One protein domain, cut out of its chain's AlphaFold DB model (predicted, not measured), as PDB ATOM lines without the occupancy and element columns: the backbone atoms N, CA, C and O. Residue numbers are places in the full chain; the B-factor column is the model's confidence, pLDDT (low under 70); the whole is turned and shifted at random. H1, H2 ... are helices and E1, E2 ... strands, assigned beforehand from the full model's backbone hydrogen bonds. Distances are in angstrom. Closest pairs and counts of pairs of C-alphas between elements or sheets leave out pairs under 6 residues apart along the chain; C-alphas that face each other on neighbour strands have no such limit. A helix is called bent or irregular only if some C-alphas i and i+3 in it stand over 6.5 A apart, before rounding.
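This is residues 76 to 168 of the 189 residues of an uncharacterized protein of Aureobasidium melanogenum CBS 110374 (UniProt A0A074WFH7). A small hairpin of two strands, E1 and E2, packs on H3, one of three loosely grouped helices, H1, H3 and H4, whose centres make a triangle. The long loop of residues 79 to 98 joins the strands and lies at one end of the longest axis, with H4 at the other; the short H2, after a second long loop of residues 121 to 136, lies to one side and touches no helix. The printed part has 93 residues, with two named strands and four named helices in the order E1, E2, H1, H2, H3, H4; the sheet, E1 - E2, is antiparallel. The class is mostly helix, though under half of the residues, 44 of 93, are in named elements. The whole is compact, with a radius of gyration of the C-alphas of 12.5 A and spans of 39 by 27 by 20 A.

E1 is residues 76 to 78, 6.0 A long, with C-alpha 76 at (-15.236, -40.841, 19.165). E2 is residues 99 to 102, 10.3 A. H1 is residues 111 to 120, 14.6 A, with C-alpha 111 at (-17.026, -38.248, 33.684). H3 is residues 144 to 154, 13.1 A; it is irregular, with C-alphas 150 and 153 7.4 A apart. H4 is residues 157 to 168, 16.6 A, with C-alpha 168 at (-1.935, -55.540, 35.450). H2 is residues 137 to 140, 5.2 A.

E1 and E2 form a hairpin, antiparallel at 148 degrees, with N 76 and O 101 2.9 A apart and N 101 and O 76 3.1 A apart, both within hydrogen-bond range. Residues 100 to 101 of E2 also pair, antiparallel, with residues 108 to 109. The closest C-alphas of E2 and H3, those of Val 100 and Val 151, are 6.6 A apart. H1, H3 and H4 are an up-and-down bundle, each running against the one before it. H1 and H3 touch at Ala 111 and Leu 154, 4.9 A, at a steep tilt of 40 degrees, opposite ways. H4, with residue 159 alone, only just touches H1, with 3 pairs of C-alphas within 8 A; the closest are those of Glu 115 and Ser 159, 7.0 A. H3 and H4 are close but not clearly touching, 6.6 A between the C-alphas of Lys 152 and Ser 160. H2 is apart from H1, H3 and H4. Every O i to N i+4 pair is within hydrogen-bond range in H1 and H4; in H3 3 of 7 are, beside 4 of 8 O i to N i+3 pairs, and H2 is too short for an O i to N i+4 pair.

The two farthest C-alphas, those of Ala 82 and Leu 168, are 38.9 A apart. The printed part has no cut. The links E1 to E2 and H1 to H2 are long. The mean pLDDT of the printed part is 76.5; residues 76 to 84, 95 to 99, 103, 121 to 123, 165 to 166 and 168 are under 70.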
ATOM      1  N   THR A  76     -15.653 -42.188  19.551       66.56
ATOM      2  CA  THR A  76     -15.236 -40.841  19.165       66.56
ATOM      3  C   THR A  76     -15.219 -39.950  20.393       66.56
ATOM      4  O   THR A  76     -16.218 -39.843  21.102       66.56
ATOM      5  N   THR A  77     -14.073 -39.317  20.627       59.06
ATOM      6  CA  THR A  77     -13.937 -38.186  21.547       59.06
ATOM      7  C   THR A  77     -14.254 -36.930  20.745       59.06
ATOM      8  O   THR A  77     -13.587 -36.680  19.739       59.06
ATOM      9  N   GLN A  78     -15.288 -36.182  21.124       58.41
ATOM     10  CA  GLN A  78     -15.669 -34.945  20.435       58.41
ATOM     11  C   GLN A  78     -15.267 -33.721  21.274       58.41
ATOM     12  O   GLN A  78     -15.352 -33.745  22.500       58.41
ATOM     13  N   LEU A  79     -14.773 -32.674  20.601       47.66
ATOM     14  CA  LEU A  79     -14.610 -31.318  21.149       47.66
ATOM     15  C   LEU A  79     -15.930 -30.538  20.945       47.66
ATOM     16  O   LEU A  79     -16.704 -30.929  20.067       47.66
ATOM     17  N   PRO A  80     -16.193 -29.456  21.710       41.94
ATOM     18  CA  PRO A  80     -17.515 -28.852  21.828       41.94
ATOM     19  C   PRO A  80     -18.014 -28.406  20.458       41.94
ATOM     20  O   PRO A  80     -17.478 -27.497  19.826       41.94
ATOM     21  N   THR A  81     -19.041 -29.095  19.988       43.28
ATOM     22  CA  THR A  81     -19.897 -28.647  18.897       43.28
ATOM     23  C   THR A  81     -21.291 -28.550  19.490       43.28
ATOM     24  O   THR A  81     -21.630 -29.335  20.371       43.28
ATOM     25  N   ALA A  82     -22.023 -27.509  19.100       44.22
ATOM     26  CA  ALA A  82     -23.227 -26.992  19.751       44.22
ATOM     27  C   ALA A  82     -24.473 -27.896  19.614       44.22
ATOM     28  O   ALA A  82     -25.566 -27.400  19.358       44.22
ATOM     29  N   ASP A  83     -24.299 -29.206  19.773       54.31
ATOM     30  CA  ASP A  83     -25.378 -30.167  19.933       54.31
ATOM     31  C   ASP A  83     -25.543 -30.461  21.430       54.31
ATOM     32  O   ASP A  83     -24.576 -30.752  22.140       54.31
ATOM     33  N   GLU A  84     -26.780 -30.370  21.913       64.69
ATOM     34  CA  GLU A  84     -27.205 -30.665  23.286       64.69
ATOM     35  C   GLU A  84     -26.977 -32.155  23.624       64.69
ATOM     36  O   GLU A  84     -27.898 -32.974  23.638       64.69
ATOM     37  N   ALA A  85     -25.727 -32.554  23.863       73.31
ATOM     38  CA  ALA A  85     -25.394 -33.925  24.222       73.31
ATOM     39  C   ALA A  85     -25.840 -34.213  25.664       73.31
ATOM     40  O   ALA A  85     -25.351 -33.606  26.615       73.31
ATOM     41  N   LEU A  86     -26.757 -35.165  25.841       83.25
ATOM     42  CA  LEU A  86     -27.206 -35.627  27.155       83.25
ATOM     43  C   LEU A  86     -26.426 -36.871  27.585       83.25
ATOM     44  O   LEU A  86     -26.148 -37.768  26.785       83.25
ATOM     45  N   CYS A  87     -26.101 -36.958  28.875       84.94
ATOM     46  CA  CYS A  87     -25.574 -38.192  29.442       84.94
ATOM     47  C   CYS A  87     -26.663 -39.271  29.459       84.94
ATOM     48  O   CYS A  87     -27.678 -39.128  30.136       84.94
ATOM     49  N   GLU A  88     -26.407 -40.406  28.814       86.56
ATOM     50  CA  GLU A  88     -27.323 -41.554  28.735       86.56
ATOM     51  C   GLU A  88     -27.722 -42.114  30.117       86.56
ATOM     52  O   GLU A  88     -28.769 -42.744  30.273       86.56
ATOM     53  N   ARG A  89     -26.879 -41.930  31.142       85.62
ATOM     54  CA  ARG A  89     -27.131 -42.462  32.490       85.62
ATOM     55  C   ARG A  89     -27.893 -41.481  33.376       85.62
ATOM     56  O   ARG A  89     -28.889 -41.868  33.989       85.62
ATOM     57  N   CYS A  90     -27.411 -40.246  33.492       86.69
ATOM     58  CA  CYS A  90     -27.956 -39.256  34.426       86.69
ATOM     59  C   CYS A  90     -28.845 -38.194  33.771       86.69
ATOM     60  O   CYS A  90     -29.403 -37.386  34.503       86.69
ATOM     61  N   GLU A  91     -28.997 -38.203  32.442       84.00
ATOM     62  CA  GLU A  91     -29.820 -37.251  31.672       84.00
ATOM     63  C   GLU A  91     -29.398 -35.781  31.866       84.00
ATOM     64  O   GLU A  91     -30.145 -34.858  31.565       84.00
ATOM     65  N   ILE A  92     -28.175 -35.553  32.359       83.19
ATOM     66  CA  ILE A  92     -27.589 -34.220  32.513       83.19
ATOM     67  C   ILE A  92     -27.044 -33.750  31.163       83.19
ATOM     68  O   ILE A  92     -26.394 -34.520  30.450       83.19
ATOM     69  N   LEU A  93     -27.291 -32.479  30.852       81.56
ATOM     70  CA  LEU A  93     -26.756 -31.772  29.691       81.56
ATOM     71  C   LEU A  93     -25.231 -31.621  29.808       81.56
ATOM     72  O   LEU A  93     -24.718 -31.216  30.853       81.56
ATOM     73  N   LEU A  94     -24.507 -31.967  28.747       77.38
ATOM     74  CA  LEU A  94     -23.041 -32.005  28.712       77.38
ATOM     75  C   LEU A  94     -22.434 -30.815  27.972       77.38
ATOM     76  O   LEU A  94     -21.342 -30.937  27.419       77.38
ATOM     77  N   GLU A  95     -23.118 -29.669  27.998       66.06
ATOM     78  CA  GLU A  95     -22.569 -28.401  27.516       66.06
ATOM     79  C   GLU A  95     -21.175 -28.175  28.118       66.06
ATOM     80  O   GLU A  95     -20.978 -28.262  29.332       66.06
ATOM     81  N   ASP A  96     -20.190 -27.976  27.241       63.19
ATOM     82  CA  ASP A  96     -18.781 -27.723  27.563       63.19
ATOM     83  C   ASP A  96     -18.056 -28.790  28.414       63.19
ATOM     84  O   ASP A  96     -16.894 -28.599  28.790       63.19
ATOM     85  N   LYS A  97     -18.677 -29.948  28.689       64.31
ATOM     86  CA  LYS A  97     -18.040 -31.053  29.422       64.31
ATOM     87  C   LYS A  97     -17.406 -32.068  28.463       64.31
ATOM     88  O   LYS A  97     -18.034 -32.467  27.478       64.31
ATOM     89  N   PRO A  98     -16.190 -32.565  28.767       62.28
ATOM     90  CA  PRO A  98     -15.588 -33.635  27.988       62.28
ATOM     91  C   PRO A  98     -16.442 -34.900  28.123       62.28
ATOM     92  O   PRO A  98     -16.843 -35.294  29.222       62.28
ATOM     93  N   HIS A  99     -16.741 -35.522  26.988       67.19
ATOM     94  CA  HIS A  99     -17.598 -36.695  26.910       67.19
ATOM     95  C   HIS A  99     -17.141 -37.634  25.793       67.19
ATOM     96  O   HIS A  99     -16.390 -37.264  24.889       67.19
ATOM     97  N   VAL A 100     -17.580 -38.887  25.877       70.56
ATOM     98  CA  VAL A 100     -17.233 -39.929  24.906       70.56
ATOM     99  C   VAL A 100     -18.502 -40.512  24.321       70.56
ATOM    100  O   VAL A 100     -19.420 -40.850  25.067       70.56
ATOM    101  N   THR A 101     -18.497 -40.700  23.002       71.00
ATOM    102  CA  THR A 101     -19.609 -41.293  22.260       71.00
ATOM    103  C   THR A 101     -19.182 -42.600  21.607       71.00
ATOM    104  O   THR A 101     -18.088 -42.715  21.041       71.00
ATOM    105  N   ARG A 102     -20.038 -43.625  21.672       75.69
ATOM    106  CA  ARG A 102     -19.785 -44.914  21.013       75.69
ATOM    107  C   ARG A 102     -20.509 -44.992  19.674       75.69
ATOM    108  O   ARG A 102     -21.728 -45.114  19.666       75.69
ATOM    109  N   ARG A 103     -19.778 -45.103  18.557       64.81
ATOM    110  CA  ARG A 103     -20.368 -45.108  17.198       64.81
ATOM    111  C   ARG A 103     -21.425 -46.182  16.929       64.81
ATOM    112  O   ARG A 103     -22.181 -46.072  15.981       64.81
ATOM    113  N   SER A 104     -21.445 -47.274  17.695       71.62
ATOM    114  CA  SER A 104     -22.436 -48.339  17.490       71.62
ATOM    115  C   SER A 104     -23.796 -48.050  18.129       71.62
ATOM    116  O   SER A 104     -24.709 -48.853  17.958       71.62
ATOM    117  N   CYS A 105     -23.911 -47.016  18.962       74.25
ATOM    118  CA  CYS A 105     -25.162 -46.695  19.648       74.25
ATOM    119  C   CYS A 105     -25.359 -45.213  19.981       74.25
ATOM    120  O   CYS A 105     -26.321 -44.905  20.671       74.25
ATOM    121  N   ASP A 106     -24.439 -44.342  19.566       75.88
ATOM    122  CA  ASP A 106     -24.443 -42.883  19.742       75.88
ATOM    123  C   ASP A 106     -24.704 -42.379  21.173       75.88
ATOM    124  O   ASP A 106     -24.963 -41.204  21.400       75.88
ATOM    125  N   CYS A 107     -24.566 -43.257  22.170       82.94
ATOM    126  CA  CYS A 107     -24.678 -42.895  23.575       82.94
ATOM    127  C   CYS A 107     -23.475 -42.078  24.014       82.94
ATOM    128  O   CYS A 107     -22.337 -42.441  23.695       82.94
ATOM    129  N   THR A 108     -23.751 -41.073  24.836       85.25
ATOM    130  CA  THR A 108     -22.762 -40.176  25.421       85.25
ATOM    131  C   THR A 108     -22.769 -40.297  26.945       85.25
ATOM    132  O   THR A 108     -23.823 -40.488  27.554       85.25
ATOM    133  N   TRP A 109     -21.597 -40.201  27.582       86.62
ATOM    134  CA  TRP A 109     -21.457 -40.306  29.042       86.62
ATOM    135  C   TRP A 109     -20.622 -39.176  29.637       86.62
ATOM    136  O   TRP A 109     -19.607 -38.785  29.057       86.62
ATOM    137  N   CYS A 110     -21.021 -38.709  30.825       85.19
ATOM    138  CA  CYS A 110     -20.222 -37.790  31.634       85.19
ATOM    139  C   CYS A 110     -19.141 -38.519  32.440       85.19
ATOM    140  O   CYS A 110     -19.268 -39.707  32.750       85.19
ATOM    141  N   ALA A 111     -18.110 -37.769  32.833       84.50
ATOM    142  CA  ALA A 111     -17.026 -38.248  33.684       84.50
ATOM    143  C   ALA A 111     -17.536 -38.900  34.981       84.50
ATOM    144  O   ALA A 111     -17.170 -40.038  35.266       84.50
ATOM    145  N   GLU A 112     -18.448 -38.238  35.706       86.69
ATOM    146  CA  GLU A 112     -18.930 -38.719  37.011       86.69
ATOM    147  C   GLU A 112     -19.607 -40.101  36.890       86.69
ATOM    148  O   GLU A 112     -19.329 -41.024  37.654       86.69
ATOM    149  N   CYS A 113     -20.445 -40.286  35.864       87.62
ATOM    150  CA  CYS A 113     -21.136 -41.551  35.616       87.62
ATOM    151  C   CYS A 113     -20.191 -42.684  35.201       87.62
ATOM    152  O   CYS A 113     -20.457 -43.843  35.534       87.62
ATOM    153  N   VAL A 114     -19.128 -42.369  34.455       87.06
ATOM    154  CA  VAL A 114     -18.104 -43.349  34.071       87.06
ATOM    155  C   VAL A 114     -17.293 -43.765  35.296       87.06
ATOM    156  O   VAL A 114     -17.118 -44.965  35.511       87.06
ATOM    157  N   GLU A 115     -16.854 -42.809  36.119       86.62
ATOM    158  CA  GLU A 115     -16.096 -43.089  37.344       86.62
ATOM    159  C   GLU A 115     -16.881 -43.966  38.319       86.62
ATOM    160  O   GLU A 115     -16.387 -45.018  38.719       86.62
ATOM    161  N   GLU A 116     -18.127 -43.603  38.633       86.00
ATOM    162  CA  GLU A 116     -18.975 -44.406  39.520       86.00
ATOM    163  C   GLU A 116     -19.155 -45.841  39.009       86.00
ATOM    164  O   GLU A 116     -19.110 -46.805  39.775       86.00
ATOM    165  N   CYS A 117     -19.370 -46.008  37.699       84.81
ATOM    166  CA  CYS A 117     -19.507 -47.333  37.101       84.81
ATOM    167  C   CYS A 117     -18.213 -48.143  37.216       84.81
ATOM    168  O   CYS A 117     -18.270 -49.358  37.413       84.81
ATOM    169  N   PHE A 118     -17.062 -47.485  37.095       84.94
ATOM    170  CA  PHE A 118     -15.763 -48.129  37.203       84.94
ATOM    171  C   PHE A 118     -15.439 -48.514  38.654       84.94
ATOM    172  O   PHE A 118     -14.936 -49.613  38.880       84.94
ATOM    173  N   GLU A 119     -15.809 -47.696  39.647       78.44
ATOM    174  CA  GLU A 119     -15.613 -48.016  41.072       78.44
ATOM    175  C   GLU A 119     -16.385 -49.266  41.528       78.44
ATOM    176  O   GLU A 119     -15.915 -50.027  42.383       78.44
ATOM    177  N   ILE A 120     -17.566 -49.516  40.949       71.75
ATOM    178  CA  ILE A 120     -18.375 -50.709  41.252       71.75
ATOM    179  C   ILE A 120     -17.656 -51.991  40.799       71.75
ATOM    180  O   ILE A 120     -17.800 -53.054  41.415       71.75
ATOM    181  N   VAL A 121     -16.856 -51.909  39.738       65.31
ATOM    182  CA  VAL A 121     -16.152 -53.050  39.152       65.31
ATOM    183  C   VAL A 121     -14.733 -53.116  39.718       65.31
ATOM    184  O   VAL A 121     -13.754 -52.699  39.111       65.31
ATOM    185  N   LYS A 122     -14.623 -53.670  40.928       61.62
ATOM    186  CA  LYS A 122     -13.364 -53.701  41.694       61.62
ATOM    187  C   LYS A 122     -12.281 -54.647  41.161       61.62
ATOM    188  O   LYS A 122     -11.128 -54.496  41.551       61.62
ATOM    189  N   PHE A 123     -12.633 -55.662  40.367       60.16
ATOM    190  CA  PHE A 123     -11.676 -56.723  40.006       60.16
ATOM    191  C   PHE A 123     -11.911 -57.375  38.639       60.16
ATOM    192  O   PHE A 123     -10.951 -57.772  37.993       60.16
ATOM    193  N   ASP A 124     -13.163 -57.489  38.187       72.50
ATOM    194  CA  ASP A 124     -13.486 -58.129  36.909       72.50
ATOM    195  C   ASP A 124     -13.687 -57.090  35.800       72.50
ATOM    196  O   ASP A 124     -14.799 -56.623  35.558       72.50
ATOM    197  N   LEU A 125     -12.599 -56.713  35.128       78.94
ATOM    198  CA  LEU A 125     -12.599 -55.644  34.123       78.94
ATOM    199  C   LEU A 125     -13.293 -56.017  32.810       78.94
ATOM    200  O   LEU A 125     -13.538 -55.139  31.974       78.94
ATOM    201  N   ASP A 126     -13.604 -57.302  32.640       82.19
ATOM    202  CA  ASP A 126     -14.335 -57.854  31.505       82.19
ATOM    203  C   ASP A 126     -15.827 -58.043  31.827       82.19
ATOM    204  O   ASP A 126     -16.624 -58.372  30.942       82.19
ATOM    205  N   LYS A 127     -16.239 -57.734  33.065       83.94
ATOM    206  CA  LYS A 127     -17.647 -57.674  33.443       83.94
ATOM    207  C   LYS A 127     -18.367 -56.559  32.672       83.94
ATOM    208  O   LYS A 127     -17.875 -55.427  32.612       83.94
ATOM    209  N   PRO A 128     -19.563 -56.838  32.124       86.00
ATOM    210  CA  PRO A 128     -20.399 -55.812  31.519       86.00
ATOM    211  C   PRO A 128     -20.782 -54.706  32.513       86.00
ATOM    212  O   PRO A 128     -21.253 -54.975  33.620       86.00
ATOM    213  N   LEU A 129     -20.640 -53.458  32.078       85.88
ATOM    214  CA  LEU A 129     -21.046 -52.240  32.769       85.88
ATOM    215  C   LEU A 129     -22.540 -51.989  32.543       85.88
ATOM    216  O   LEU A 129     -22.948 -50.998  31.940       85.88
ATOM    217  N   SER A 130     -23.380 -52.905  33.021       83.00
ATOM    218  CA  SER A 130     -24.834 -52.824  32.834       83.00
ATOM    219  C   SER A 130     -25.457 -51.574  33.460       83.00
ATOM    220  O   SER A 130     -26.485 -51.107  32.983       83.00
ATOM    221  N   SER A 131     -24.828 -51.000  34.489       83.62
ATOM    222  CA  SER A 131     -25.273 -49.764  35.142       83.62
ATOM    223  C   SER A 131     -24.930 -48.489  34.367       83.62
ATOM    224  O   SER A 131     -25.445 -47.426  34.705       83.62
ATOM    225  N   LEU A 132     -24.086 -48.578  33.333       82.50
ATOM    226  CA  LEU A 132     -23.609 -47.418  32.580       82.50
ATOM    227  C   LEU A 132     -24.674 -46.821  31.652       82.50
ATOM    228  O   LEU A 132     -24.585 -45.657  31.275       82.50
ATOM    229  N   SER A 133     -25.686 -47.594  31.271       83.56
ATOM    230  CA  SER A 133     -26.784 -47.103  30.438       83.56
ATOM    231  C   SER A 133     -28.109 -47.709  30.872       83.56
ATOM    232  O   SER A 133     -28.208 -48.914  31.120       83.56
ATOM    233  N   LYS A 134     -29.141 -46.864  30.931       80.50
ATOM    234  CA  LYS A 134     -30.503 -47.266  31.291       80.50
ATOM    235  C   LYS A 134     -31.232 -47.932  30.120       80.50
ATOM    236  O   LYS A 134     -31.921 -48.927  30.339       80.50
ATOM    237  N   GLY A 135     -31.081 -47.414  28.896       78.44
ATOM    238  CA  GLY A 135     -31.879 -47.842  27.739       78.44
ATOM    239  C   GLY A 135     -31.099 -48.557  26.635       78.44
ATOM    240  O   GLY A 135     -31.666 -49.358  25.885       78.44
ATOM    241  N   CYS A 136     -29.793 -48.324  26.529       83.56
ATOM    242  CA  CYS A 136     -28.994 -48.810  25.414       83.56
ATOM    243  C   CYS A 136     -28.364 -50.189  25.679       83.56
ATOM    244  O   CYS A 136     -27.329 -50.341  26.335       83.56
ATOM    245  N   LYS A 137     -28.947 -51.227  25.065       83.38
ATOM    246  CA  LYS A 137     -28.436 -52.612  25.133       83.38
ATOM    247  C   LYS A 137     -26.974 -52.750  24.671       83.38
ATOM    248  O   LYS A 137     -26.227 -53.482  25.322       83.38
ATOM    249  N   PRO A 138     -26.520 -52.109  23.572       82.25
ATOM    250  CA  PRO A 138     -25.102 -52.107  23.220       82.25
ATOM    251  C   PRO A 138     -24.204 -51.535  24.321       82.25
ATOM    252  O   PRO A 138     -23.174 -52.140  24.624       82.25
ATOM    253  N   ALA A 139     -24.585 -50.405  24.919       82.88
ATOM    254  CA  ALA A 139     -23.825 -49.735  25.971       82.88
ATOM    255  C   ALA A 139     -23.687 -50.588  27.237       82.88
ATOM    256  O   ALA A 139     -22.596 -50.693  27.782       82.88
ATOM    257  N   GLN A 140     -24.750 -51.289  27.637       85.25
ATOM    258  CA  GLN A 140     -24.741 -52.197  28.792       85.25
ATOM    259  C   GLN A 140     -23.756 -53.372  28.653       85.25
ATOM    260  O   GLN A 140     -23.388 -53.992  29.647       85.25
ATOM    261  N   LYS A 141     -23.322 -53.692  27.424       86.12
ATOM    262  CA  LYS A 141     -22.325 -54.739  27.130       86.12
ATOM    263  C   LYS A 141     -20.883 -54.222  27.097       86.12
ATOM    264  O   LYS A 141     -19.971 -54.981  26.760       86.12
ATOM    265  N   LEU A 142     -20.666 -52.932  27.351       85.38
ATOM    266  CA  LEU A 142     -19.322 -52.376  27.458       85.38
ATOM    267  C   LEU A 142     -18.627 -52.900  28.703       85.38
ATOM    268  O   LEU A 142     -19.265 -53.162  29.711       85.38
ATOM    269  N   THR A 143     -17.314 -53.048  28.618       87.75
ATOM    270  CA  THR A 143     -16.462 -53.457  29.735       87.75
ATOM    271  C   THR A 143     -15.445 -52.355  29.991       87.75
ATOM    272  O   THR A 143     -15.186 -51.539  29.094       87.75
ATOM    273  N   ILE A 144     -14.833 -52.340  31.178       84.44
ATOM    274  CA  ILE A 144     -13.789 -51.355  31.496       84.44
ATOM    275  C   ILE A 144     -12.669 -51.439  30.463       84.44
ATOM    276  O   ILE A 144     -12.277 -50.418  29.905       84.44
ATOM    277  N   ARG A 145     -12.223 -52.653  30.118       83.25
ATOM    278  CA  ARG A 145     -11.144 -52.865  29.143       83.25
ATOM    279  C   ARG A 145     -11.439 -52.244  27.772       83.25
ATOM    280  O   ARG A 145     -10.537 -51.713  27.130       83.25
ATOM    281  N   LYS A 146     -12.698 -52.280  27.328       84.06
ATOM    282  CA  LYS A 146     -13.118 -51.697  26.040       84.06
ATOM    283  C   LYS A 146     -13.259 -50.180  26.091       84.06
ATOM    284  O   LYS A 146     -13.045 -49.527  25.076       84.06
ATOM    285  N   MET A 147     -13.653 -49.630  27.236       84.12
ATOM    286  CA  MET A 147     -13.899 -48.195  27.382       84.12
ATOM    287  C   MET A 147     -12.656 -47.404  27.767       84.12
ATOM    288  O   MET A 147     -12.496 -46.277  27.303       84.12
ATOM    289  N   LEU A 148     -11.781 -47.981  28.594       83.94
ATOM    290  CA  LEU A 148     -10.657 -47.287  29.219       83.94
ATOM    291  C   LEU A 148      -9.790 -46.486  28.235       83.94
ATOM    292  O   LEU A 148      -9.519 -45.330  28.551       83.94
ATOM    293  N   PRO A 149      -9.402 -46.995  27.045       81.62
ATOM    294  CA  PRO A 149      -8.583 -46.222  26.105       81.62
ATOM    295  C   PRO A 149      -9.212 -44.888  25.688       81.62
ATOM    296  O   PRO A 149      -8.499 -43.958  25.323       81.62
ATOM    297  N   TYR A 150     -10.540 -44.795  25.751       80.31
ATOM    298  CA  TYR A 150     -11.309 -43.647  25.284       80.31
ATOM    299  C   TYR A 150     -11.739 -42.740  26.427       80.31
ATOM    300  O   TYR A 150     -11.744 -41.529  26.260       80.31
ATOM    301  N   VAL A 151     -12.047 -43.301  27.599       80.69
ATOM    302  CA  VAL A 151     -12.524 -42.530  28.759       80.69
ATOM    303  C   VAL A 151     -11.426 -42.192  29.764       80.69
ATOM    304  O   VAL A 151     -11.708 -41.509  30.737       80.69
ATOM    305  N   LYS A 152     -10.171 -42.621  29.548       81.38
ATOM    306  CA  LYS A 152      -9.056 -42.370  30.483       81.38
ATOM    307  C   LYS A 152      -8.918 -40.897  30.877       81.38
ATOM    308  O   LYS A 152      -8.677 -40.601  32.035       81.38
ATOM    309  N   HIS A 153      -9.097 -39.992  29.918       79.69
ATOM    310  CA  HIS A 153      -9.010 -38.547  30.133       79.69
ATOM    311  C   HIS A 153     -10.164 -37.969  30.975       79.69
ATOM    312  O   HIS A 153     -10.058 -36.841  31.441       79.69
ATOM    313  N   LEU A 154     -11.256 -38.722  31.150       79.69
ATOM    314  CA  LEU A 154     -12.401 -38.357  31.986       79.69
ATOM    315  C   LEU A 154     -12.247 -38.832  33.435       79.69
ATOM    316  O   LEU A 154     -13.009 -38.406  34.294       79.69
ATOM    317  N   LEU A 155     -11.311 -39.744  33.701       81.69
ATOM    318  CA  LEU A 155     -11.107 -40.310  35.028       81.69
ATOM    319  C   LEU A 155     -10.197 -39.406  35.859       81.69
ATOM    320  O   LEU A 155      -9.220 -38.846  35.360       81.69
ATOM    321  N   SER A 156     -10.457 -39.352  37.158       82.00
ATOM    322  CA  SER A 156      -9.507 -38.834  38.131       82.00
ATOM    323  C   SER A 156      -8.231 -39.678  38.144       82.00
ATOM    324  O   SER A 156      -8.225 -40.877  37.841       82.00
ATOM    325  N   GLU A 157      -7.127 -39.058  38.556       77.44
ATOM    326  CA  GLU A 157      -5.818 -39.713  38.647       77.44
ATOM    327  C   GLU A 157      -5.866 -40.963  39.542       77.44
ATOM    328  O   GLU A 157      -5.309 -42.010  39.203       77.44
ATOM    329  N   LYS A 158      -6.621 -40.886  40.646       76.50
ATOM    330  CA  LYS A 158      -6.845 -42.004  41.568       76.50
ATOM    331  C   LYS A 158      -7.557 -43.173  40.880       76.50
ATOM    332  O   LYS A 158      -7.081 -44.304  40.986       76.50
ATOM    333  N   SER A 159      -8.665 -42.915  40.183       77.88
ATOM    334  CA  SER A 159      -9.429 -43.942  39.460       77.88
ATOM    335  C   SER A 159      -8.595 -44.571  38.344       77.88
ATOM    336  O   SER A 159      -8.522 -45.797  38.238       77.88
ATOM    337  N   SER A 160      -7.892 -43.744  37.561       76.69
ATOM    338  CA  SER A 160      -6.993 -44.211  36.502       76.69
ATOM    339  C   SER A 160      -5.924 -45.155  37.056       76.69
ATOM    340  O   SER A 160      -5.740 -46.255  36.533       76.69
ATOM    341  N   TRP A 161      -5.261 -44.770  38.150       74.94
ATOM    342  CA  TRP A 161      -4.235 -45.596  38.787       74.94
ATOM    343  C   TRP A 161      -4.788 -46.934  39.302       74.94
ATOM    344  O   TRP A 161      -4.161 -47.982  39.120       74.94
ATOM    345  N   GLN A 162      -5.974 -46.930  39.919       73.38
ATOM    346  CA  GLN A 162      -6.599 -48.156  40.427       73.38
ATOM    347  C   GLN A 162      -6.945 -49.143  39.308       73.38
ATOM    348  O   GLN A 162      -6.706 -50.343  39.457       73.38
ATOM    349  N   ILE A 163      -7.459 -48.650  38.182       77.62
ATOM    350  CA  ILE A 163      -7.844 -49.498  37.049       77.62
ATOM    351  C   ILE A 163      -6.616 -50.051  36.336       77.62
ATOM    352  O   ILE A 163      -6.584 -51.235  36.016       77.62
ATOM    353  N   GLU A 164      -5.579 -49.238  36.129       76.12
ATOM    354  CA  GLU A 164      -4.315 -49.716  35.557       76.12
ATOM    355  C   GLU A 164      -3.692 -50.821  36.416       76.12
ATOM    356  O   GLU A 164      -3.230 -51.840  35.894       76.12
ATOM    357  N   LYS A 165      -3.742 -50.666  37.745       69.62
ATOM    358  CA  LYS A 165      -3.312 -51.709  38.678       69.62
ATOM    359  C   LYS A 165      -4.167 -52.972  38.549       69.62
ATOM    360  O   LYS A 165      -3.613 -54.070  38.548       69.62
ATOM    361  N   ALA A 166      -5.488 -52.835  38.437       67.94
ATOM    362  CA  ALA A 166      -6.391 -53.969  38.254       67.94
ATOM    363  C   ALA A 166      -6.122 -54.711  36.932       67.94
ATOM    364  O   ALA A 166      -6.078 -55.938  36.943       67.94
ATOM    365  N   ILE A 167      -5.856 -53.989  35.831       72.62
ATOM    366  CA  ILE A 167      -5.501 -54.580  34.527       72.62
ATOM    367  C   ILE A 167      -4.250 -55.427  34.677       72.62
ATOM    368  O   ILE A 167      -4.253 -56.599  34.314       72.62
ATOM    369  N   LEU A 168      -3.204 -54.851  35.269       65.62
ATOM    370  CA  LEU A 168      -1.935 -55.540  35.450       65.62
ATOM    371  C   LEU A 168      -2.099 -56.822  36.276       65.62
ATOM    372  O   LEU A 168      -1.553 -57.862  35.912       65.62
TER     373      LEU A 168